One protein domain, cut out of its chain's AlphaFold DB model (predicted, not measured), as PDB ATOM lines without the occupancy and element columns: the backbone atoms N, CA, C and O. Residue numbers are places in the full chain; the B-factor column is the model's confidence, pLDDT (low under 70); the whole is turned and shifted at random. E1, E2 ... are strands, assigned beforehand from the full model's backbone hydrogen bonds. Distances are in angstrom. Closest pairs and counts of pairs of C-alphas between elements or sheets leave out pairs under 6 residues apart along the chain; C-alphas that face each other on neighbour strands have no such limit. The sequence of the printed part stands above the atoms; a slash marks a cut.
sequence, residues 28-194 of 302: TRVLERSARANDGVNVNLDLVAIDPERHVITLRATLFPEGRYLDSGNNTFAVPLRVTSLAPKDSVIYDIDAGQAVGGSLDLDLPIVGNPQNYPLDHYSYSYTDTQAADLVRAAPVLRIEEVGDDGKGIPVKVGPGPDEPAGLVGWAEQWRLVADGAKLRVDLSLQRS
ATOM      1  N   THR A  28     -38.514 -14.723 -31.077       83.75
ATOM      2  CA  THR A  28     -37.158 -15.258 -31.151       83.75
ATOM      3  C   THR A  28     -37.077 -16.472 -30.240       83.75
ATOM      4  O   THR A  28     -37.493 -16.425 -29.081       83.75
ATOM      5  N   ARG A  29     -36.594 -17.589 -30.775       88.06
ATOM      6  CA  ARG A  29     -36.389 -18.816 -30.008       88.06
ATOM      7  C   ARG A  29     -34.939 -19.229 -30.099       88.06
ATOM      8  O   ARG A  29     -34.432 -19.484 -31.187       88.06
ATOM      9  N   VAL A  30     -34.292 -19.359 -28.950       89.25
ATOM     10  CA  VAL A  30     -32.948 -19.924 -28.863       89.25
ATOM     11  C   VAL A  30     -33.086 -21.408 -28.537       89.25
ATOM     12  O   VAL A  30     -33.487 -21.774 -27.436       89.25
ATOM     13  N   LEU A  31     -32.820 -22.265 -29.524       88.81
ATOM     14  CA  LEU A  31     -32.967 -23.719 -29.398       88.81
ATOM     15  C   LEU A  31     -31.771 -24.350 -28.682       88.81
ATOM     16  O   LEU A  31     -31.931 -25.275 -27.891       88.81
ATOM     17  N   GLU A  32     -30.572 -23.838 -28.953       89.44
ATOM     18  CA  GLU A  32     -29.332 -24.263 -28.307       89.44
ATOM     19  C   GLU A  32     -28.448 -23.038 -28.087       89.44
ATOM     20  O   GLU A  32     -28.315 -22.179 -28.964       89.44
ATOM     21  N   ARG A  33     -27.810 -22.978 -26.921       92.06
ATOM     22  CA  ARG A  33     -26.883 -21.910 -26.561       92.06
ATOM     23  C   ARG A  33     -25.752 -22.501 -25.742       92.06
ATOM     24  O   ARG A  33     -25.974 -23.032 -24.656       92.06
ATOM     25  N   SER A  34     -24.538 -22.418 -26.274       92.50
ATOM     26  CA  SER A  34     -23.334 -22.827 -25.549       92.50
ATOM     27  C   SER A  34     -23.129 -22.004 -24.276       92.50
ATOM     28  O   SER A  34     -23.640 -20.892 -24.141       92.50
ATOM     29  N   ALA A  35     -22.349 -22.539 -23.338       92.75
ATOM     30  CA  ALA A  35     -21.967 -21.792 -22.147       92.75
ATOM     31  C   ALA A  35     -21.107 -20.572 -22.515       92.75
ATOM     32  O   ALA A  35     -20.311 -20.613 -23.456       92.75
ATOM     33  N   ARG A  36     -21.252 -19.501 -21.734       93.50
ATOM     34  CA  ARG A  36     -20.418 -18.301 -21.845       93.50
ATOM     35  C   ARG A  36     -18.951 -18.625 -21.552       93.50
ATOM     36  O   ARG A  36     -18.635 -19.537 -20.782       93.50
ATOM     37  N   ALA A  37     -18.049 -17.870 -22.164       93.88
ATOM     38  CA  ALA A  37     -16.642 -17.881 -21.811       93.88
ATOM     39  C   ALA A  37     -16.437 -17.041 -20.540       93.88
ATOM     40  O   ALA A  37     -16.786 -15.866 -20.516       93.88
ATOM     41  N   ASN A  38     -15.879 -17.656 -19.493       92.94
ATOM     42  CA  ASN A  38     -15.508 -16.960 -18.250       92.94
ATOM     43  C   ASN A  38     -14.147 -16.248 -18.354       92.94
ATOM     44  O   ASN A  38     -13.845 -15.374 -17.555       92.94
ATOM     45  N   ASP A  39     -13.318 -16.668 -19.310       94.25
ATOM     46  CA  ASP A  39     -12.046 -16.043 -19.668       94.25
ATOM     47  C   ASP A  39     -11.957 -16.083 -21.197       94.25
ATOM     48  O   ASP A  39     -11.720 -17.141 -21.789       94.25
ATOM     49  N   GLY A  40     -12.324 -14.976 -21.839       94.62
ATOM     50  CA  GLY A  40     -12.562 -14.923 -23.281       94.62
ATOM     51  C   GLY A  40     -13.427 -13.739 -23.697       94.62
ATOM     52  O   GLY A  40     -13.545 -12.756 -22.970       94.62
ATOM     53  N   VAL A  41     -14.052 -13.839 -24.869       95.88
ATOM     54  CA  VAL A  41     -14.952 -12.804 -25.401       95.88
ATOM     55  C   VAL A  41     -16.312 -13.415 -25.708       95.88
ATOM     56  O   VAL A  41     -16.441 -14.313 -26.539       95.88
ATOM     57  N   ASN A  42     -17.342 -12.922 -25.030       96.19
ATOM     58  CA  ASN A  42     -18.726 -13.284 -25.291       96.19
ATOM     59  C   ASN A  42     -19.316 -12.352 -26.354       96.19
ATOM     60  O   ASN A  42     -19.079 -11.149 -26.325       96.19
ATOM     61  N   VAL A  43     -20.085 -12.889 -27.297       95.19
ATOM     62  CA  VAL A  43     -20.613 -12.129 -28.437       95.19
ATOM     63  C   VAL A  43     -22.129 -12.196 -28.453       95.19
ATOM     64  O   VAL A  43     -22.698 -13.275 -28.641       95.19
ATOM     65  N   ASN A  44     -22.784 -11.053 -28.262       94.88
ATOM     66  CA  ASN A  44     -24.210 -10.948 -28.542       94.88
ATOM     67  C   ASN A  44     -24.422 -10.763 -30.044       94.88
ATOM     68  O   ASN A  44     -23.668 -10.021 -30.672       94.88
ATOM     69  N   LEU A  45     -25.412 -11.449 -30.607       94.06
ATOM     70  CA  LEU A  45     -25.742 -11.383 -32.026       94.06
ATOM     71  C   LEU A  45     -27.200 -10.983 -32.173       94.06
ATOM     72  O   LEU A  45     -28.064 -11.712 -31.703       94.06
ATOM     73  N   ASP A  46     -27.454  -9.888 -32.875       93.81
ATOM     74  CA  ASP A  46     -28.799  -9.388 -33.139       93.81
ATOM     75  C   ASP A  46     -29.053  -9.366 -34.649       93.81
ATOM     76  O   ASP A  46     -28.192  -8.940 -35.425       93.81
ATOM     77  N   LEU A  47     -30.229  -9.813 -35.093       93.94
ATOM     78  CA  LEU A  47     -30.608  -9.687 -36.499       93.94
ATOM     79  C   LEU A  47     -31.109  -8.267 -36.765       93.94
ATOM     80  O   LEU A  47     -32.157  -7.858 -36.270       93.94
ATOM     81  N   VAL A  48     -30.371  -7.514 -37.580       93.75
ATOM     82  CA  VAL A  48     -30.701  -6.112 -37.880       93.75
ATOM     83  C   VAL A  48     -31.524  -5.992 -39.151       93.75
ATOM     84  O   VAL A  48     -32.453  -5.189 -39.225       93.75
ATOM     85  N   ALA A  49     -31.163  -6.769 -40.169       93.12
ATOM     86  CA  ALA A  49     -31.797  -6.697 -41.471       93.12
ATOM     87  C   ALA A  49     -31.727  -8.037 -42.197       93.12
ATOM     88  O   ALA A  49     -30.827  -8.850 -41.987       93.12
ATOM     89  N   ILE A  50     -32.683  -8.222 -43.098       92.19
ATOM     90  CA  ILE A  50     -32.708  -9.297 -44.078       92.19
ATOM     91  C   ILE A  50     -33.070  -8.693 -45.425       92.19
ATOM     92  O   ILE A  50     -34.038  -7.939 -45.539       92.19
ATOM     93  N   ASP A  51     -32.282  -9.046 -46.428       92.19
ATOM     94  CA  ASP A  51     -32.488  -8.718 -47.826       92.19
ATOM     95  C   ASP A  51     -32.702 -10.032 -48.598       92.19
ATOM     96  O   ASP A  51     -31.738 -10.712 -48.974       92.19
ATOM     97  N   PRO A  52     -33.973 -10.440 -48.776       90.00
ATOM     98  CA  PRO A  52     -34.320 -11.639 -49.524       90.00
ATOM     99  C   PRO A  52     -33.842 -11.647 -50.975       90.00
ATOM    100  O   PRO A  52     -33.493 -12.718 -51.468       90.00
ATOM    101  N   GLU A  53     -33.808 -10.481 -51.626       87.88
ATOM    102  CA  GLU A  53     -33.449 -10.328 -53.042       87.88
ATOM    103  C   GLU A  53     -31.948 -10.545 -53.229       87.88
ATOM    104  O   GLU A  53     -31.492 -11.257 -54.129       87.88
ATOM    105  N   ARG A  54     -31.151  -9.971 -52.323       90.75
ATOM    106  CA  ARG A  54     -29.695 -10.146 -52.318       90.75
ATOM    107  C   ARG A  54     -29.255 -11.446 -51.658       90.75
ATOM    108  O   ARG A  54     -28.067 -11.762 -51.730       90.75
ATOM    109  N   HIS A  55     -30.176 -12.191 -51.044       91.06
ATOM    110  CA  HIS A  55     -29.890 -13.377 -50.239       91.06
ATOM    111  C   HIS A  55     -28.852 -13.101 -49.141       91.06
ATOM    112  O   HIS A  55     -27.919 -13.882 -48.940       91.06
ATOM    113  N   VAL A  56     -29.005 -11.984 -48.425       92.06
ATOM    114  CA  VAL A  56     -28.094 -11.566 -47.348       92.06
ATOM    115  C   VAL A  56     -28.884 -11.185 -46.098       92.06
ATOM    116  O   VAL A  56     -29.947 -10.577 -46.181       92.06
ATOM    117  N   ILE A  57     -28.349 -11.526 -44.929       93.12
ATOM    118  CA  ILE A  57     -28.749 -10.949 -43.642       93.12
ATOM    119  C   ILE A  57     -27.611 -10.119 -43.075       93.12
ATOM    120  O   ILE A  57     -26.445 -10.437 -43.298       93.12
ATOM    121  N   THR A  58     -27.959  -9.120 -42.278       93.75
ATOM    122  CA  THR A  58     -26.996  -8.345 -41.497       93.75
ATOM    123  C   THR A  58     -27.185  -8.681 -40.025       93.75
ATOM    124  O   THR A  58     -28.239  -8.399 -39.439       93.75
ATOM    125  N   LEU A  59     -26.163  -9.296 -39.432       93.62
ATOM    126  CA  LEU A  59     -26.092  -9.564 -38.000       93.62
ATOM    127  C   LEU A  59     -25.218  -8.524 -37.319       93.62
ATOM    128  O   LEU A  59     -24.089  -8.294 -37.737       93.62
ATOM    129  N   ARG A  60     -25.701  -7.955 -36.224       94.81
ATOM    130  CA  ARG A  60     -24.907  -7.076 -35.376       94.81
ATOM    131  C   ARG A  60     -24.277  -7.871 -34.252       94.81
ATOM    132  O   ARG A  60     -24.979  -8.455 -33.435       94.81
ATOM    133  N   ALA A  61     -22.953  -7.873 -34.214       94.25
ATOM    134  CA  ALA A  61     -22.160  -8.484 -33.168       94.25
ATOM    135  C   ALA A  61     -21.709  -7.433 -32.151       94.25
ATOM    136  O   ALA A  61     -20.990  -6.499 -32.503       94.25
ATOM    137  N   THR A  62     -22.082  -7.616 -30.887       95.12
ATOM    138  CA  THR A  62     -21.611  -6.791 -29.765       95.12
ATOM    139  C   THR A  62     -20.732  -7.641 -28.862       95.12
ATOM    140  O   THR A  62     -21.113  -8.744 -28.466       95.12
ATOM    141  N   LEU A  63     -19.537  -7.145 -28.554       95.00
ATOM    142  CA  LEU A  63     -18.506  -7.912 -27.861       95.00
ATOM    143  C   LEU A  63     -18.454  -7.551 -26.378       95.00
ATOM    144  O   LEU A  63     -18.398  -6.378 -26.015       95.00
ATOM    145  N   PHE A  64     -18.404  -8.582 -25.542       94.88
ATOM    146  CA  PHE A  64     -18.332  -8.512 -24.089       94.88
ATOM    147  C   PHE A  64     -17.118  -9.327 -23.622       94.88
ATOM    148  O   PHE A  64     -17.221 -10.552 -23.490       94.88
ATOM    149  N   PRO A  65     -15.942  -8.697 -23.451       95.75
ATOM    150  CA  PRO A  65     -14.772  -9.390 -22.935       95.75
ATOM    151  C   PRO A  65     -14.973  -9.764 -21.461       95.75
ATOM    152  O   PRO A  65     -15.649  -9.060 -20.717       95.75
ATOM    153  N   GLU A  66     -14.362 -10.867 -21.044       95.19
ATOM    154  CA  GLU A  66     -14.399 -11.401 -19.681       95.19
ATOM    155  C   GLU A  66     -12.999 -11.864 -19.262       95.19
ATOM    156  O   GLU A  66     -12.155 -12.200 -20.100       95.19
ATOM    157  N   GLY A  67     -12.752 -11.923 -17.954       94.81
ATOM    158  CA  GLY A  67     -11.473 -12.388 -17.415       94.81
ATOM    159  C   GLY A  67     -10.312 -11.482 -17.829       94.81
ATOM    160  O   GLY A  67     -10.372 -10.268 -17.637       94.81
ATOM    161  N   ARG A  68      -9.251 -12.058 -18.410       95.12
ATOM    162  CA  ARG A  68      -8.027 -11.306 -18.760       95.12
ATOM    163  C   ARG A  68      -8.200 -10.316 -19.916       95.12
ATOM    164  O   ARG A  68      -7.295  -9.533 -20.178       95.12
ATOM    165  N   TYR A  69      -9.330 -10.376 -20.619       95.25
ATOM    166  CA  TYR A  69      -9.619  -9.550 -21.791       95.25
ATOM    167  C   TYR A  69     -10.360  -8.249 -21.448       95.25
ATOM    168  O   TYR A  69     -10.500  -7.390 -22.319       95.25
ATOM    169  N   LEU A  70     -10.828  -8.094 -20.205       96.12
ATOM    170  CA  LEU A  70     -11.578  -6.931 -19.728       96.12
ATOM    171  C   LEU A  70     -10.768  -6.154 -18.684       96.12
ATOM    172  O   LEU A  70     -10.417  -6.689 -17.634       96.12
ATOM    173  N   ASP A  71     -10.554  -4.862 -18.925       95.62
ATOM    174  CA  ASP A  71     -10.150  -3.930 -17.873       95.62
ATOM    175  C   ASP A  71     -11.407  -3.420 -17.158       95.62
ATOM    176  O   ASP A  71     -12.069  -2.473 -17.590       95.62
ATOM    177  N   SER A  72     -11.745  -4.073 -16.045       91.81
ATOM    178  CA  SER A  72     -12.927  -3.736 -15.237       91.81
ATOM    179  C   SER A  72     -12.907  -2.320 -14.647       91.81
ATOM    180  O   SER A  72     -13.970  -1.794 -14.324       91.81
ATOM    181  N   GLY A  73     -11.731  -1.691 -14.507       92.25
ATOM    182  CA  GLY A  73     -11.618  -0.350 -13.932       92.25
ATOM    183  C   GLY A  73     -12.146   0.732 -14.872       92.25
ATOM    184  O   GLY A  73     -12.857   1.637 -14.437       92.25
ATOM    185  N   ASN A  74     -11.835   0.602 -16.164       90.88
ATOM    186  CA  ASN A  74     -12.220   1.564 -17.201       90.88
ATOM    187  C   ASN A  74     -13.342   1.055 -18.119       90.88
ATOM    188  O   ASN A  74     -13.836   1.813 -18.954       90.88
ATOM    189  N   ASN A  75     -13.754  -0.208 -17.965       93.50
ATOM    190  CA  ASN A  75     -14.691  -0.904 -18.845       93.50
ATOM    191  C   ASN A  75     -14.234  -0.900 -20.318       93.50
ATOM    192  O   ASN A  75     -14.982  -0.551 -21.239       93.50
ATOM    193  N   THR A  76     -12.969  -1.267 -20.529       95.81
ATOM    194  CA  THR A  76     -12.292  -1.283 -21.832       95.81
ATOM    195  C   THR A  76     -11.714  -2.665 -22.144       95.81
ATOM    196  O   THR A  76     -11.582  -3.522 -21.267       95.81
ATOM    197  N   PHE A  77     -11.371  -2.907 -23.408       96.00
ATOM    198  CA  PHE A  77     -10.630  -4.103 -23.806       96.00
ATOM    199  C   PHE A  77      -9.207  -4.050 -23.237       96.00
ATOM    200  O   PHE A  77      -8.480  -3.086 -23.464       96.00
ATOM    201  N   ALA A  78      -8.796  -5.088 -22.505       95.75
ATOM    202  CA  ALA A  78      -7.475  -5.144 -21.871       95.75
ATOM    203  C   ALA A  78      -6.338  -5.464 -22.855       95.75
ATOM    204  O   ALA A  78      -5.180  -5.149 -22.589       95.75
ATOM    205  N   VAL A  79      -6.662  -6.096 -23.987       95.25
ATOM    206  CA  VAL A  79      -5.709  -6.533 -25.018       95.25
ATOM    207  C   VAL A  79      -6.241  -6.179 -26.407       95.25
ATOM    208  O   VAL A  79      -7.463  -6.084 -26.569       95.25
ATOM    209  N   PRO A  80      -5.369  -6.003 -27.413       95.88
ATOM    210  CA  PRO A  80      -5.821  -5.805 -28.780       95.88
ATOM    211  C   PRO A  80      -6.421  -7.103 -29.339       95.88
ATOM    212  O   PRO A  80      -5.854  -8.190 -29.188       95.88
ATOM    213  N   LEU A  81      -7.568  -6.994 -30.003       95.50
ATOM    214  CA  LEU A  81      -8.293  -8.122 -30.581       95.50
ATOM    215  C   LEU A  81      -8.500  -7.915 -32.078       95.50
ATOM    216  O   LEU A  81      -8.816  -6.825 -32.535       95.50
ATOM    217  N   ARG A  82      -8.407  -9.001 -32.836       95.12
ATOM    218  CA  ARG A  82      -8.789  -9.079 -34.238       95.12
ATOM    219  C   ARG A  82     -10.025  -9.948 -34.377       95.12
ATOM    220  O   ARG A  82      -9.991 -11.153 -34.115       95.12
ATOM    221  N   VAL A  83     -11.110  -9.346 -34.842       94.12
ATOM    222  CA  VAL A  83     -12.365 -10.030 -35.151       94.12
ATOM    223  C   VAL A  83     -12.451 -10.219 -36.655       94.12
ATOM    224  O   VAL A  83     -12.526  -9.262 -37.416       94.12
ATOM    225  N   THR A  84     -12.432 -11.470 -37.097       92.19
ATOM    226  CA  THR A  84     -12.562 -11.820 -38.514       92.19
ATOM    227  C   THR A  84     -13.952 -12.384 -38.768       92.19
ATOM    228  O   THR A  84     -14.296 -13.435 -38.222       92.19
ATOM    229  N   SER A  85     -14.733 -11.715 -39.615       91.31
ATOM    230  CA  SER A  85     -15.963 -12.269 -40.181       91.31
ATOM    231  C   SER A  85     -15.618 -13.461 -41.066       91.31
ATOM    232  O   SER A  85     -14.737 -13.383 -41.925       91.31
ATOM    233  N   LEU A  86     -16.307 -14.578 -40.855       86.00
ATOM    234  CA  LEU A  86     -16.124 -15.816 -41.610       86.00
ATOM    235  C   LEU A  86     -17.216 -16.007 -42.671       86.00
ATOM    236  O   LEU A  86     -17.505 -17.135 -43.073       86.00
ATOM    237  N   ALA A  87     -17.798 -14.904 -43.152       74.50
ATOM    238  CA  ALA A  87     -18.710 -14.926 -44.284       74.50
ATOM    239  C   ALA A  87     -18.036 -15.603 -45.504       74.50
ATOM    240  O   ALA A  87     -16.905 -15.254 -45.846       74.50
ATOM    241  N   PRO A  88     -18.707 -16.550 -46.192       67.31
ATOM    242  CA  PRO A  88     -18.114 -17.317 -47.295       67.31
ATOM    243  C   PRO A  88     -17.581 -16.491 -48.471       67.31
ATOM    244  O   PRO A  88     -16.759 -16.994 -49.232       67.31
ATOM    245  N   LYS A  89     -18.092 -15.267 -48.663       63.03
ATOM    246  CA  LYS A  89     -17.807 -14.438 -49.840       63.03
ATOM    247  C   LYS A  89     -16.842 -13.291 -49.544       63.03
ATOM    248  O   LYS A  89     -15.909 -13.104 -50.312       63.03
ATOM    249  N   ASP A  90     -17.034 -12.594 -48.424       67.25
ATOM    250  CA  ASP A  90     -16.268 -11.401 -48.059       67.25
ATOM    251  C   ASP A  90     -15.890 -11.456 -46.571       67.25
ATOM    252  O   ASP A  90     -16.682 -11.117 -45.690       67.25
ATOM    253  N   SER A  91     -14.672 -11.911 -46.265       78.75
ATOM    254  CA  SER A  91     -14.160 -11.860 -44.894       78.75
ATOM    255  C   SER A  91     -13.741 -10.433 -44.555       78.75
ATOM    256  O   SER A  91     -12.781  -9.915 -45.130       78.75
ATOM    257  N   VAL A  92     -14.429  -9.812 -43.604       86.31
ATOM    258  CA  VAL A  92     -14.073  -8.493 -43.073       86.31
ATOM    259  C   VAL A  92     -13.292  -8.664 -41.776       86.31
ATOM    260  O   VAL A  92     -13.658  -9.483 -40.931       86.31
ATOM    261  N   ILE A  93     -12.209  -7.905 -41.628       90.62
ATOM    262  CA  ILE A  93     -11.403  -7.865 -40.410       90.62
ATOM    263  C   ILE A  93     -11.707  -6.559 -39.680       90.62
ATOM    264  O   ILE A  93     -11.650  -5.486 -40.278       90.62
ATOM    265  N   TYR A  94     -12.003  -6.671 -38.391       91.19
ATOM    266  CA  TYR A  94     -12.157  -5.556 -37.471       91.19
ATOM    267  C   TYR A  94     -11.095  -5.680 -36.387       91.19
ATOM    268  O   TYR A  94     -11.083  -6.662 -35.641       91.19
ATOM    269  N   ASP A  95     -10.201  -4.703 -36.312       93.19
ATOM    270  CA  ASP A  95      -9.221  -4.609 -35.237       93.19
ATOM    271  C   ASP A  95      -9.797  -3.741 -34.106       93.19
ATOM    272  O   ASP A  95     -10.454  -2.725 -34.344       93.19
ATOM    273  N   ILE A  96      -9.591  -4.191 -32.873       93.94
ATOM    274  CA  ILE A  96     -10.004  -3.542 -31.632       93.94
ATOM    275  C   ILE A  96      -8.737  -3.276 -30.846       93.94
ATOM    276  O   ILE A  96      -7.999  -4.210 -30.523       93.94
ATOM    277  N   ASP A  97      -8.504  -2.016 -30.522       94.12
ATOM    278  CA  ASP A  97      -7.307  -1.620 -29.797       94.12
ATOM    279  C   ASP A  97      -7.475  -1.846 -28.290       94.12
ATOM    280  O   ASP A  97      -8.564  -1.710 -27.721       94.12
ATOM    281  N   ALA A  98      -6.368  -2.148 -27.607       93.56
ATOM    282  CA  ALA A  98      -6.357  -2.145 -26.148       93.56
ATOM    283  C   ALA A  98      -6.719  -0.747 -25.618       93.56
ATOM    284  O   ALA A  98      -6.258   0.274 -26.131       93.56
ATOM    285  N   GLY A  99      -7.549  -0.693 -24.578       93.62
ATOM    286  CA  GLY A  99      -8.088   0.548 -24.023       93.62
ATOM    287  C   GLY A  99      -9.325   1.086 -24.750       93.62
ATOM    288  O   GLY A  99      -9.931   2.041 -24.264       93.62
ATOM    289  N   GLN A 100      -9.755   0.479 -25.862       94.56
ATOM    290  CA  GLN A 100     -11.030   0.819 -26.495       94.56
ATOM    291  C   GLN A 100     -12.204   0.438 -25.579       94.56
ATOM    292  O   GLN A 100     -12.173  -0.590 -24.904       94.56
ATOM    293  N   ALA A 101     -13.252   1.263 -25.537       93.06
ATOM    294  CA  ALA A 101     -14.428   1.007 -24.706       93.06
ATOM    295  C   ALA A 101     -15.209  -0.238 -25.165       93.06
ATOM    296  O   ALA A 101     -15.394  -0.468 -26.364       93.06
ATOM    297  N   VAL A 102     -15.710  -1.010 -24.197       91.00
ATOM    298  CA  VAL A 102     -16.608  -2.147 -24.446       91.00
ATOM    299  C   VAL A 102     -17.984  -1.647 -24.904       91.00
ATOM    300  O   VAL A 102     -18.445  -0.588 -24.479       91.00
ATOM    301  N   GLY A 103     -18.654  -2.420 -25.764       79.12
ATOM    302  CA  GLY A 103     -20.005  -2.119 -26.257       79.12
ATOM    303  C   GLY A 103     -20.067  -1.594 -27.695       79.12
ATOM    304  O   GLY A 103     -21.154  -1.311 -28.190       79.12
ATOM    305  N   GLY A 104     -18.925  -1.494 -28.383       83.88
ATOM    306  CA  GLY A 104     -18.907  -1.314 -29.834       83.88
ATOM    307  C   GLY A 104     -19.577  -2.490 -30.552       83.88
ATOM    308  O   GLY A 104     -19.438  -3.643 -30.135       83.88
ATOM    309  N   SER A 105     -20.295  -2.189 -31.631       88.38
ATOM    310  CA  SER A 105     -21.010  -3.176 -32.438       88.38
ATOM    311  C   SER A 105     -20.443  -3.268 -33.852       88.38
ATOM    312  O   SER A 105     -20.089  -2.249 -34.446       88.38
ATOM    313  N   LEU A 106     -20.404  -4.479 -34.399       91.69
ATOM    314  CA  LEU A 106     -19.882  -4.794 -35.726       91.69
ATOM    315  C   LEU A 106     -21.003  -5.405 -36.566       91.69
ATOM    316  O   LEU A 106     -21.625  -6.370 -36.130       91.69
ATOM    317  N   ASP A 107     -21.249  -4.877 -37.760       92.62
ATOM    318  CA  ASP A 107     -22.268  -5.421 -38.658       92.62
ATOM    319  C   ASP A 107     -21.631  -6.446 -39.610       92.62
ATOM    320  O   ASP A 107     -20.646  -6.163 -40.291       92.62
ATOM    321  N   LEU A 108     -22.180  -7.659 -39.614       90.94
ATOM    322  CA  LEU A 108     -21.704  -8.821 -40.353       90.94
ATOM    323  C   LEU A 108     -22.743  -9.209 -41.402       90.94
ATOM    324  O   LEU A 108     -23.833  -9.671 -41.059       90.94
ATOM    325  N   ASP A 109     -22.382  -9.081 -42.674       91.75
ATOM    326  CA  ASP A 109     -23.230  -9.520 -43.777       91.75
ATOM    327  C   ASP A 109     -22.993 -11.006 -44.069       91.75
ATOM    328  O   ASP A 109     -21.887 -11.429 -44.422       91.75
ATOM    329  N   LEU A 110     -24.040 -11.814 -43.912       89.88
ATOM    330  CA  LEU A 110     -23.995 -13.263 -44.090       89.88
ATOM    331  C   LEU A 110     -24.939 -13.694 -45.217       89.88
ATOM    332  O   LEU A 110     -26.084 -13.241 -45.263       89.88
ATOM    333  N   PRO A 111     -24.504 -14.588 -46.120       90.94
ATOM    334  CA  PRO A 111     -25.373 -15.099 -47.169       90.94
ATOM    335  C   PRO A 111     -26.410 -16.052 -46.578       90.94
ATOM    336  O   PRO A 111     -26.062 -16.894 -45.763       90.94
ATOM    337  N   ILE A 112     -27.653 -15.987 -47.032       91.50
ATOM    338  CA  ILE A 112     -28.724 -16.909 -46.633       91.50
ATOM    339  C   ILE A 112     -29.204 -17.742 -47.813       91.50
ATOM    340  O   ILE A 112     -29.131 -17.330 -48.968       91.50
ATOM    341  N   VAL A 113     -29.744 -18.918 -47.515       91.25
ATOM    342  CA  VAL A 113     -30.402 -19.778 -48.501       91.25
ATOM    343  C   VAL A 113     -31.901 -19.726 -48.261       91.25
ATOM    344  O   VAL A 113     -32.349 -19.864 -47.131       91.25
ATOM    345  N   GLY A 114     -32.675 -19.537 -49.321       91.38
ATOM    346  CA  GLY A 114     -34.133 -19.520 -49.276       91.38
ATOM    347  C   GLY A 114     -34.693 -19.102 -50.626       91.38
ATOM    348  O   GLY A 114     -33.927 -18.765 -51.527       91.38
ATOM    349  N   ASN A 115     -36.013 -19.136 -50.783       91.38
ATOM    350  CA  ASN A 115     -36.666 -18.692 -52.013       91.38
ATOM    351  C   ASN A 115     -37.694 -17.586 -51.710       91.38
ATOM    352  O   ASN A 115     -38.760 -17.909 -51.172       91.38
ATOM    353  N   PRO A 116     -37.426 -16.318 -52.083       90.81
ATOM    354  CA  PRO A 116     -38.370 -15.215 -51.880       90.81
ATOM    355  C   PRO A 116     -39.688 -15.381 -52.632       90.81
ATOM    356  O   PRO A 116     -40.714 -14.856 -52.199       90.81
ATOM    357  N   GLN A 117     -39.719 -16.189 -53.695       91.06
ATOM    358  CA  GLN A 117     -40.948 -16.440 -54.440       91.06
ATOM    359  C   GLN A 117     -42.007 -17.177 -53.614       91.06
ATOM    360  O   GLN A 117     -43.176 -17.111 -53.967       91.06
ATOM    361  N   ASN A 118     -41.650 -17.841 -52.510       91.56
ATOM    362  CA  ASN A 118     -42.605 -18.573 -51.668       91.56
ATOM    363  C   ASN A 118     -43.379 -17.681 -50.680       91.56
ATOM    364  O   ASN A 118     -44.141 -18.194 -49.857       91.56
ATOM    365  N   TYR A 119     -43.209 -16.358 -50.749       91.81
ATOM    366  CA  TYR A 119     -43.905 -15.409 -49.885       91.81
ATOM    367  C   TYR A 119     -45.432 -15.649 -49.831       91.81
ATOM    368  O   TYR A 119     -46.060 -15.863 -50.876       91.81
ATOM    369  N   PRO A 120     -46.075 -15.555 -48.645       90.81
ATOM    370  CA  PRO A 120     -45.520 -15.187 -47.329       90.81
ATOM    371  C   PRO A 120     -45.027 -16.385 -46.498       90.81
ATOM    372  O   PRO A 120     -44.818 -16.254 -45.293       90.81
ATOM    373  N   LEU A 121     -44.943 -17.572 -47.102       91.69
ATOM    374  CA  LEU A 121     -44.458 -18.802 -46.464       91.69
ATOM    375  C   LEU A 121     -42.985 -19.057 -46.812       91.69
ATOM    376  O   LEU A 121     -42.513 -20.193 -46.808       91.69
ATOM    377  N   ASP A 122     -42.276 -17.989 -47.162       92.31
ATOM    378  CA  ASP A 122     -40.851 -17.983 -47.409       92.31
ATOM    379  C   ASP A 122     -40.083 -18.333 -46.131       92.31
ATOM    380  O   ASP A 122     -40.399 -17.894 -45.020       92.31
ATOM    381  N   HIS A 123     -39.064 -19.164 -46.322       92.25
ATOM    382  CA  HIS A 123     -38.165 -19.632 -45.281       92.25
ATOM    383  C   HIS A 123     -36.732 -19.389 -45.732       92.25
ATOM    384  O   HIS A 123     -36.399 -19.613 -46.903       92.25
ATOM    385  N   TYR A 124     -35.912 -18.920 -44.799       93.44
ATOM    386  CA  TYR A 124     -34.497 -18.680 -45.019       93.44
ATOM    387  C   TYR A 124     -33.680 -19.333 -43.921       93.44
ATOM    388  O   TYR A 124     -34.067 -19.339 -42.755       93.44
ATOM    389  N   SER A 125     -32.514 -19.837 -44.293       92.62
ATOM    390  CA  SER A 125     -31.577 -20.440 -43.360       92.62
ATOM    391  C   SER A 125     -30.157 -19.963 -43.611       92.62
ATOM    392  O   SER A 125     -29.706 -19.898 -44.759       92.62
ATOM    393  N   TYR A 126     -29.437 -19.706 -42.525       90.62
ATOM    394  CA  TYR A 126     -27.988 -19.615 -42.507       90.62
ATOM    395  C   TYR A 126     -27.426 -20.832 -41.777       90.62
ATOM    396  O   TYR A 126     -27.488 -20.925 -40.552       90.62
ATOM    397  N   SER A 127     -26.875 -21.765 -42.544       84.19
ATOM    398  CA  SER A 127     -26.273 -22.988 -42.026       84.19
ATOM    399  C   SER A 127     -25.206 -23.504 -42.984       84.19
ATOM    400  O   SER A 127     -25.214 -23.191 -44.175       84.19
ATOM    401  N   TYR A 128     -24.296 -24.332 -42.480       72.88
ATOM    402  CA  TYR A 128     -23.291 -25.011 -43.288       72.88
ATOM    403  C   TYR A 128     -23.739 -26.449 -43.550       72.88
ATOM    404  O   TYR A 128     -23.866 -27.240 -42.612       72.88
ATOM    405  N   THR A 129     -23.968 -26.784 -44.818       63.69
ATOM    406  CA  THR A 129     -24.271 -28.155 -45.232       63.69
ATOM    407  C   THR A 129     -22.967 -28.900 -45.484       63.69
ATOM    408  O   THR A 129     -22.254 -28.595 -46.440       63.69
ATOM    409  N   ASP A 130     -22.653 -29.879 -44.637       62.06
ATOM    410  CA  ASP A 130     -21.523 -30.783 -44.852       62.06
ATOM    411  C   ASP A 130     -22.042 -32.065 -45.508       62.06
ATOM    412  O   ASP A 130     -22.670 -32.906 -44.865       62.06
ATOM    413  N   THR A 131     -21.797 -32.212 -46.811       58.28
ATOM    414  CA  THR A 131     -22.273 -33.360 -47.598       58.28
ATOM    415  C   THR A 131     -21.596 -34.682 -47.226       58.28
ATOM    416  O   THR A 131     -22.012 -35.728 -47.723       58.28
ATOM    417  N   GLN A 132     -20.572 -34.660 -46.365       57.12
ATOM    418  CA  GLN A 132     -19.836 -35.841 -45.903       57.12
ATOM    419  C   GLN A 132     -20.176 -36.238 -44.452       57.12
ATOM    420  O   GLN A 132     -19.718 -37.283 -43.985       57.12
ATOM    421  N   ALA A 133     -20.971 -35.444 -43.725       56.62
ATOM    422  CA  ALA A 133     -21.327 -35.711 -42.332       56.62
ATOM    423  C   ALA A 133     -22.673 -36.450 -42.194       56.62
ATOM    424  O   ALA A 133     -23.603 -36.242 -42.966       56.62
ATOM    425  N   ALA A 134     -22.799 -37.285 -41.151       53.16
ATOM    426  CA  ALA A 134     -24.040 -37.999 -40.814       53.16
ATOM    427  C   ALA A 134     -25.198 -37.067 -40.405       53.16
ATOM    428  O   ALA A 134     -26.359 -37.459 -40.474       53.16
ATOM    429  N   ASP A 135     -24.866 -35.843 -39.990       59.66
ATOM    430  CA  ASP A 135     -25.809 -34.772 -39.688       59.66
ATOM    431  C   ASP A 135     -25.592 -33.681 -40.742       59.66
ATOM    432  O   ASP A 135     -24.549 -33.019 -40.752       59.66
ATOM    433  N   LEU A 136     -26.527 -33.581 -41.692       60.28
ATOM    434  CA  LEU A 136     -26.337 -32.846 -42.950       60.28
ATOM    435  C   LEU A 136     -26.220 -31.327 -42.755       60.28
ATOM    436  O   LEU A 136     -25.690 -30.649 -43.630       60.28
ATOM    437  N   VAL A 137     -26.699 -30.786 -41.630       60.41
ATOM    438  CA  VAL A 137     -26.756 -29.344 -41.361       60.41
ATOM    439  C   VAL A 137     -26.053 -29.029 -40.045       60.41
ATOM    440  O   VAL A 137     -26.407 -29.550 -38.986       60.41
ATOM    441  N   ARG A 138     -25.042 -28.155 -40.098       75.69
ATOM    442  CA  ARG A 138     -24.329 -27.654 -38.916       75.69
ATOM    443  C   ARG A 138     -24.388 -26.137 -38.849       75.69
ATOM    444  O   ARG A 138     -24.359 -25.458 -39.873       75.69
ATOM    445  N   ALA A 139     -24.343 -25.612 -37.627       82.50
ATOM    446  CA  ALA A 139     -24.108 -24.194 -37.380       82.50
ATOM    447  C   ALA A 139     -22.868 -23.729 -38.165       82.50
ATOM    448  O   ALA A 139     -21.808 -24.358 -38.075       82.50
ATOM    449  N   ALA A 140     -22.997 -22.672 -38.959       86.88
ATOM    450  CA  ALA A 140     -21.929 -22.114 -39.780       86.88
ATOM    451  C   ALA A 140     -21.072 -21.142 -38.953       86.88
ATOM    452  O   ALA A 140     -21.606 -20.441 -38.096       86.88
ATOM    453  N   PRO A 141     -19.744 -21.095 -39.150       86.88
ATOM    454  CA  PRO A 141     -18.907 -20.152 -38.424       86.88
ATOM    455  C   PRO A 141     -19.200 -18.720 -38.890       86.88
ATOM    456  O   PRO A 141     -19.071 -18.421 -40.071       86.88
ATOM    457  N   VAL A 142     -19.561 -17.846 -37.953       90.50
ATOM    458  CA  VAL A 142     -19.885 -16.436 -38.233       90.50
ATOM    459  C   VAL A 142     -18.661 -15.554 -38.063       90.50
ATOM    460  O   VAL A 142     -18.375 -14.705 -38.901       90.50
ATOM    461  N   LEU A 143     -17.915 -15.771 -36.982       92.75
ATOM    462  CA  LEU A 143     -16.745 -14.970 -36.654       92.75
ATOM    463  C   LEU A 143     -15.672 -15.793 -35.955       92.75
ATOM    464  O   LEU A 143     -15.943 -16.858 -35.388       92.75
ATOM    465  N   ARG A 144     -14.450 -15.270 -36.003       93.88
ATOM    466  CA  ARG A 144     -13.298 -15.731 -35.231       93.88
ATOM    467  C   ARG A 144     -12.676 -14.551 -34.502       93.88
ATOM    468  O   ARG A 144     -12.524 -13.494 -35.109       93.88
ATOM    469  N   ILE A 145     -12.305 -14.749 -33.240       94.31
ATOM    470  CA  ILE A 145     -11.633 -13.724 -32.435       94.31
ATOM    471  C   ILE A 145     -10.240 -14.215 -32.055       94.31
ATOM    472  O   ILE A 145     -10.068 -15.320 -31.534       94.31
ATOM    473  N   GLU A 146      -9.247 -13.383 -32.334       95.75
ATOM    474  CA  GLU A 146      -7.844 -13.622 -32.018       95.75
ATOM    475  C   GLU A 146      -7.290 -12.419 -31.253       95.75
ATOM    476  O   GLU A 146      -7.630 -11.282 -31.550       95.75
ATOM    477  N   GLU A 147      -6.443 -12.654 -30.264       95.06
ATOM    478  CA  GLU A 147      -5.649 -11.617 -29.608       95.06
ATOM    479  C   GLU A 147      -4.439 -11.330 -30.490       95.06
ATOM    480  O   GLU A 147      -3.798 -12.259 -30.991       95.06
ATOM    481  N   VAL A 148      -4.147 -10.054 -30.723       93.06
ATOM    482  CA  VAL A 148      -3.008  -9.659 -31.553       93.06
ATOM    483  C   VAL A 148      -1.758  -9.668 -30.678       93.06
ATOM    484  O   VAL A 148      -1.582  -8.792 -29.838       93.06
ATOM    485  N   GLY A 149      -0.906 -10.680 -30.853       88.31
ATOM    486  CA  GLY A 149       0.367 -10.770 -30.141       88.31
ATOM    487  C   GLY A 149       1.391  -9.739 -30.628       88.31
ATOM    488  O   GLY A 149       1.269  -9.193 -31.726       88.31
ATOM    489  N   ASP A 150       2.446  -9.528 -29.838       81.81
ATOM    490  CA  ASP A 150       3.531  -8.576 -30.142       81.81
ATOM    491  C   ASP A 150       4.263  -8.879 -31.465       81.81
ATOM    492  O   ASP A 150       4.837  -7.988 -32.089       81.81
ATOM    493  N   ASP A 151       4.239 -10.136 -31.919       82.75
ATOM    494  CA  ASP A 151       4.796 -10.579 -33.203       82.75
ATOM    495  C   ASP A 151       3.813 -10.426 -34.383       82.75
ATOM    496  O   ASP A 151       4.105 -10.855 -35.504       82.75
ATOM    497  N   GLY A 152       2.641  -9.830 -34.138       77.00
ATOM    498  CA  GLY A 152       1.558  -9.641 -35.101       77.00
ATOM    499  C   GLY A 152       0.745 -10.905 -35.397       77.00
ATOM    500  O   GLY A 152      -0.152 -10.861 -36.249       77.00
ATOM    501  N   LYS A 153       1.031 -12.034 -34.731       84.94
ATOM    502  CA  LYS A 153       0.261 -13.273 -34.904       84.94
ATOM    503  C   LYS A 153      -0.979 -13.279 -34.020       84.94
ATOM    504  O   LYS A 153      -0.970 -12.796 -32.893       84.94
ATOM    505  N   GLY A 154      -2.048 -13.873 -34.549       88.19
ATOM    506  CA  GLY A 154      -3.297 -14.069 -33.822       88.19
ATOM    507  C   GLY A 154      -3.208 -15.248 -32.853       88.19
ATOM    508  O   GLY A 154      -2.962 -16.381 -33.274       88.19
ATOM    509  N   ILE A 155      -3.438 -14.994 -31.568       93.38
ATOM    510  CA  ILE A 155      -3.592 -16.018 -30.531       93.38
ATOM    511  C   ILE A 155      -5.093 -16.324 -30.397       93.38
ATOM    512  O   ILE A 155      -5.865 -15.409 -30.112       93.38
ATOM    513  N   PRO A 156      -5.553 -17.575 -30.589       93.88
ATOM    514  CA  PRO A 156      -6.975 -17.907 -30.498       93.88
ATOM    515  C   PRO A 156      -7.574 -17.551 -29.128       93.88
ATOM    516  O   PRO A 156      -7.097 -18.026 -28.096       93.88
ATOM    517  N   VAL A 157      -8.645 -16.754 -29.119       95.12
ATOM    518  CA  VAL A 157      -9.362 -16.346 -27.896       95.12
ATOM    519  C   VAL A 157     -10.600 -17.200 -27.735       95.12
ATOM    520  O   VAL A 157     -11.317 -17.401 -28.701       95.12
ATOM    521  N   LYS A 158     -10.899 -17.690 -26.530       96.19
ATOM    522  CA  LYS A 158     -12.137 -18.442 -26.304       96.19
ATOM    523  C   LYS A 158     -13.353 -17.541 -26.542       96.19
ATOM    524  O   LYS A 158     -13.464 -16.484 -25.925       96.19
ATOM    525  N   VAL A 159     -14.273 -17.981 -27.394       95.19
ATOM    526  CA  VAL A 159     -15.499 -17.248 -27.725       95.19
ATOM    527  C   VAL A 159     -16.712 -17.946 -27.120       95.19
ATOM    528  O   VAL A 159     -16.794 -19.173 -27.130       95.19
ATOM    529  N   GLY A 160     -17.655 -17.169 -26.595       94.44
ATOM    530  CA  GLY A 160     -18.959 -17.647 -26.127       94.44
ATOM    531  C   GLY A 160     -20.105 -16.779 -26.654       94.44
ATOM    532  O   GLY A 160     -19.856 -15.710 -27.212       94.44
ATOM    533  N   PRO A 161     -21.369 -17.204 -26.507       93.62
ATOM    534  CA  PRO A 161     -22.501 -16.312 -26.737       93.62
ATOM    535  C   PRO A 161     -22.546 -15.208 -25.669       93.62
ATOM    536  O   PRO A 161     -22.080 -15.409 -24.548       93.62
ATOM    537  N   GLY A 162     -23.111 -14.052 -26.020       91.38
ATOM    538  CA  GLY A 162     -23.272 -12.871 -25.164       91.38
ATOM    539  C   GLY A 162     -24.087 -13.134 -23.895       91.38
ATOM    540  O   GLY A 162     -24.565 -14.251 -23.696       91.38
ATOM    541  N   PRO A 163     -24.255 -12.141 -23.008       87.88
ATOM    542  CA  PRO A 163     -25.169 -12.241 -21.868       87.88
ATOM    543  C   PRO A 163     -26.641 -12.229 -22.305       87.88
ATOM    544  O   PRO A 163     -27.444 -13.003 -21.778       87.88
ATOM    545  N   ASP A 164     -26.968 -11.448 -23.329       90.06
ATOM    546  CA  ASP A 164     -28.335 -11.254 -23.806       90.06
ATOM    547  C   ASP A 164     -28.755 -12.329 -24.818       90.06
ATOM    548  O   ASP A 164     -27.927 -13.051 -25.377       90.06
ATOM    549  N   GLU A 165     -30.063 -12.516 -24.982       87.31
ATOM    550  CA  GLU A 165     -30.587 -13.302 -26.100       87.31
ATOM    551  C   GLU A 165     -30.586 -12.447 -27.371       87.31
ATOM    552  O   GLU A 165     -30.763 -11.232 -27.261       87.31
ATOM    553  N   PRO A 166     -30.438 -13.061 -28.562       87.94
ATOM    554  CA  PRO A 166     -30.566 -12.345 -29.821       87.94
ATOM    555  C   PRO A 166     -31.847 -11.518 -29.870       87.94
ATOM    556  O   PRO A 166     -32.947 -12.043 -29.657       87.94
ATOM    557  N   ALA A 167     -31.721 -10.228 -30.162       83.00
ATOM    558  CA  ALA A 167     -32.878  -9.389 -30.409       83.00
ATOM    559  C   ALA A 167     -33.541  -9.814 -31.725       83.00
ATOM    560  O   ALA A 167     -32.890  -9.902 -32.768       83.00
ATOM    561  N   GLY A 168     -34.848 -10.076 -31.663       77.06
ATOM    562  CA  GLY A 168     -35.640 -10.423 -32.836       77.06
ATOM    563  C   GLY A 168     -35.906  -9.233 -33.749       77.06
ATOM    564  O   GLY A 168     -36.187  -8.121 -33.293       77.06
ATOM    565  N   LEU A 169     -35.907  -9.494 -35.050       88.38
ATOM    566  CA  LEU A 169     -36.302  -8.565 -36.089       88.38
ATOM    567  C   LEU A 169     -37.827  -8.546 -36.237       88.38
ATOM    568  O   LEU A 169     -38.494  -9.564 -36.452       88.38
ATOM    569  N   VAL A 170     -38.402  -7.346 -36.175       85.56
ATOM    570  CA  VAL A 170     -39.848  -7.153 -36.326       85.56
ATOM    571  C   VAL A 170     -40.328  -7.720 -37.664       85.56
ATOM    572  O   VAL A 170     -39.775  -7.437 -38.724       85.56
ATOM    573  N   GLY A 171     -41.408  -8.504 -37.616       86.88
ATOM    574  CA  GLY A 171     -41.984  -9.147 -38.801       86.88
ATOM    575  C   GLY A 171     -41.409 -10.530 -39.113       86.88
ATOM    576  O   GLY A 171     -41.925 -11.209 -40.004       86.88
ATOM    577  N   TRP A 172     -40.422 -10.986 -38.342       89.75
ATOM    578  CA  TRP A 172     -39.808 -12.299 -38.488       89.75
ATOM    579  C   TRP A 172     -40.016 -13.155 -37.241       89.75
ATOM    580  O   TRP A 172     -40.265 -12.670 -36.138       89.75
ATOM    581  N   ALA A 173     -40.016 -14.464 -37.447       90.94
ATOM    582  CA  ALA A 173     -39.905 -15.458 -36.400       90.94
ATOM    583  C   ALA A 173     -38.599 -16.211 -36.628       90.94
ATOM    584  O   ALA A 173     -38.335 -16.703 -37.728       90.94
ATOM    585  N   GLU A 174     -37.797 -16.288 -35.577       92.19
ATOM    586  CA  GLU A 174     -36.400 -16.688 -35.674       92.19
ATOM    587  C   GLU A 174     -36.111 -17.858 -34.755       92.19
ATOM    588  O   GLU A 174     -36.618 -17.945 -33.633       92.19
ATOM    589  N   GLN A 175     -35.255 -18.748 -35.233       93.06
ATOM    590  CA  GLN A 175     -34.743 -19.869 -34.471       93.06
ATOM    591  C   GLN A 175     -33.226 -19.849 -34.528       93.06
ATOM    592  O   GLN A 175     -32.651 -19.913 -35.613       93.06
ATOM    593  N   TRP A 176     -32.606 -19.767 -33.356       93.19
ATOM    594  CA  TRP A 176     -31.169 -19.609 -33.199       93.19
ATOM    595  C   TRP A 176     -30.543 -20.824 -32.527       93.19
ATOM    596  O   TRP A 176     -31.034 -21.317 -31.505       93.19
ATOM    597  N   ARG A 177     -29.401 -21.247 -33.062       92.94
ATOM    598  CA  ARG A 177     -28.486 -22.206 -32.446       92.94
ATOM    599  C   ARG A 177     -27.111 -21.560 -32.345       92.94
ATOM    600  O   ARG A 177     -26.449 -21.379 -33.362       92.94
ATOM    601  N   LEU A 178     -26.686 -21.195 -31.138       93.00
ATOM    602  CA  LEU A 178     -25.388 -20.558 -30.905       93.00
ATOM    603  C   LEU A 178     -24.417 -21.568 -30.297       93.00
ATOM    604  O   LEU A 178     -24.531 -21.936 -29.122       93.00
ATOM    605  N   VAL A 179     -23.448 -22.003 -31.099       92.38
ATOM    606  CA  VAL A 179     -22.466 -23.018 -30.717       92.38
ATOM    607  C   VAL A 179     -21.073 -22.401 -30.662       92.38
ATOM    608  O   VAL A 179     -20.535 -21.950 -31.674       92.38
ATOM    609  N   ALA A 180     -20.483 -22.386 -29.472       92.69
ATOM    610  CA  ALA A 180     -19.108 -21.956 -29.265       92.69
ATOM    611  C   ALA A 180     -18.141 -23.090 -29.629       92.69
ATOM    612  O   ALA A 180     -18.281 -24.209 -29.138       92.69
ATOM    613  N   ASP A 181     -17.149 -22.793 -30.466       90.94
ATOM    614  CA  ASP A 181     -16.136 -23.749 -30.924       90.94
ATOM    615  C   ASP A 181     -14.743 -23.112 -30.837       90.94
ATOM    616  O   ASP A 181     -14.228 -22.515 -31.789       90.94
ATOM    617  N   GLY A 182     -14.155 -23.174 -29.639       91.62
ATOM    618  CA  GLY A 182     -12.858 -22.569 -29.341       91.62
ATOM    619  C   GLY A 182     -12.876 -21.063 -29.591       91.62
ATOM    620  O   GLY A 182     -13.511 -20.324 -28.845       91.62
ATOM    621  N   ALA A 183     -12.186 -20.627 -30.647       92.12
ATOM    622  CA  ALA A 183     -12.108 -19.224 -31.049       92.12
ATOM    623  C   ALA A 183     -13.147 -18.775 -32.076       92.12
ATOM    624  O   ALA A 183     -13.083 -17.652 -32.576       92.12
ATOM    625  N   LYS A 184     -14.093 -19.651 -32.418       93.62
ATOM    626  CA  LYS A 184     -15.148 -19.377 -33.389       93.62
ATOM    627  C   LYS A 184     -16.506 -19.418 -32.712       93.62
ATOM    628  O   LYS A 184     -16.783 -20.312 -31.913       93.62
ATOM    629  N   LEU A 185     -17.378 -18.499 -33.112       92.81
ATOM    630  CA  LEU A 185     -18.805 -18.613 -32.841       92.81
ATOM    631  C   LEU A 185     -19.496 -19.149 -34.089       92.81
ATOM    632  O   LEU A 185     -19.346 -18.593 -35.182       92.81
ATOM    633  N   ARG A 186     -20.231 -20.245 -33.924       92.62
ATOM    634  CA  ARG A 186     -21.010 -20.872 -34.987       92.62
ATOM    635  C   ARG A 186     -22.491 -20.622 -34.746       92.62
ATOM    636  O   ARG A 186     -22.962 -20.769 -33.620       92.62
ATOM    637  N   VAL A 187     -23.211 -20.284 -35.807       92.38
ATOM    638  CA  VAL A 187     -24.642 -19.993 -35.770       92.38
ATOM    639  C   VAL A 187     -25.377 -20.846 -36.791       92.38
ATOM    640  O   VAL A 187     -24.962 -20.944 -37.944       92.38
ATOM    641  N   ASP A 188     -26.457 -21.474 -36.348       92.56
ATOM    642  CA  ASP A 188     -27.537 -21.937 -37.217       92.56
ATOM    643  C   ASP A 188     -28.723 -20.999 -36.993       92.56
ATOM    644  O   ASP A 188     -29.152 -20.810 -35.849       92.56
ATOM    645  N   LEU A 189     -29.190 -20.357 -38.058       93.19
ATOM    646  CA  LEU A 189     -30.290 -19.405 -38.002       93.19
ATOM    647  C   LEU A 189     -31.340 -19.789 -39.032       93.19
ATOM    648  O   LEU A 189     -31.052 -19.854 -40.223       93.19
ATOM    649  N   SER A 190     -32.569 -19.976 -38.568       93.56
ATOM    650  CA  SER A 190     -33.745 -20.202 -39.403       93.56
ATOM    651  C   SER A 190     -34.723 -19.042 -39.236       93.56
ATOM    652  O   SER A 190     -35.125 -18.720 -38.116       93.56
ATOM    653  N   LEU A 191     -35.127 -18.447 -40.354       93.31
ATOM    654  CA  LEU A 191     -36.002 -17.285 -40.436       93.31
ATOM    655  C   LEU A 191     -37.257 -17.627 -41.233       93.31
ATOM    656  O   LEU A 191     -37.194 -18.208 -42.315       93.31
ATOM    657  N   GLN A 192     -38.403 -17.199 -40.725       92.56
ATOM    658  CA  GLN A 192     -39.680 -17.247 -41.434       92.56
ATOM    659  C   GLN A 192     -40.495 -16.001 -41.106       92.56
ATOM    660  O   GLN A 192     -40.256 -15.345 -40.087       92.56
ATOM    661  N   ARG A 193     -41.487 -15.675 -41.935       90.69
ATOM    662  CA  ARG A 193     -42.405 -14.573 -41.628       90.69
ATOM    663  C   ARG A 193     -43.104 -14.827 -40.299       90.69
ATOM    664  O   ARG A 193     -43.549 -15.939 -40.010       90.69
ATOM    665  N   SER A 194     -43.208 -13.787 -39.476       89.62
ATOM    666  CA  SER A 194     -43.965 -13.898 -38.236       89.62
ATOM    667  C   SER A 194     -45.435 -14.194 -38.547       89.62
ATOM    668  O   SER A 194     -45.979 -13.780 -39.573       89.62
TER     669      SER A 194
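This is residues 28 to 194 of the 302 residues of an uncharacterized protein of Mycolicibacterium anyangense (UniProt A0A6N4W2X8). Two strongly twisted sheets lie partly face to face as a loose sandwich, with E2 of the four-stranded sheet E6 E3 E2 E10 over the long hairpin E11 and E12 of a larger branched sheet. Through E8 the branched sheet turns toward the E6 side of the smaller one, where E4 and E5 lie, while E10 comes close to E11 on the other side; the loop residues 130 to 136 stick out from the body. The printed part has 167 residues, with twelve named strands, E1 to E12 in chain order, and no named helix; the class is all strand, although the strands hold 83 residues, under half. The sheet E6 E3 E2 E10 is mixed in that order, and the branched sheet, also mixed, holds the other eight strands. The whole is compact, with a radius of gyration of the C-alphas of 16.3 A and spans of 51 by 36 by 27 A.

E1, residues 29 to 33, is an edge strand of the branched sheet and parallel to E11, residues 172 to 181; N 31 and O 176 are 2.8 A apart, within hydrogen-bond range. E2, residues 40 to 51, bends by 53 degrees at residue 48 and forms an antiparallel hairpin with E3, residues 56 to 66, where N 44 and O 62 are 2.9 A apart. E6, residues 105 to 111, is antiparallel to E3, with N 108 and O 59 at 2.8 A. On the other side of E2, E10, residues 159 to 161, is parallel to it, with N 43 and O 160 at 2.8 A. E4, residues 81 to 85, makes a hairpin with E5, residues 93 to 96, with N 83 and O 94 at 2.8 A. On the other side of E4 lies E8, residues 140 to 148, antiparallel, with N 82 and O 146 at 2.7 A. E8 has staggered pairing: its residues 146 to 148 pair with E9, residues 154 to 156, where N 147 and O 155 are 2.8 A apart, and its residues 140 to 144 with E12, residues 184 to 193, where N 142 and O 185 are 2.9 A apart. E12 has E11 on one side, in a hairpin with N 179 and O 186 at 2.8 A, and on the other side E8 and E7, residues 123 to 126, with N 126 and O 189 at 2.8 A. Between the sheets, E2 and E11 are near each other, with 9 pairs of C-alphas within 10 A. The closest C-alphas of E10 and E11, those of Gly 160 and Ala 180, are 5.3 A apart. E1 and E6 are apart.

E1 begins at C-alpha 29, (-36.389, -18.816, -30.008). E2, the longest strand by residues, measures 32.2 A from first to last C-alpha and ends at C-alpha 51, (-32.488, -8.718, -47.826). E3 measures 30.9 A, E6 19.4 A and E8 24.1 A. E4, E5, E7, E9 and E10 have five residues or fewer, and E9 runs on into E10 at 55 degrees. E11 measures 27.4 A and E12 28.9 A, ending at C-alpha 193, (-42.405, -14.573, -41.628).

The two C-alphas farthest apart, those of Gly 73 and Gln 117, are 52.5 A apart. The printed part has no cut. The links E3 to E4, E6 to E7 and E7 to E8 are long. The mean pLDDT of the printed part is 89.0; residues 88 to 90 and 129 to 137 are under 70.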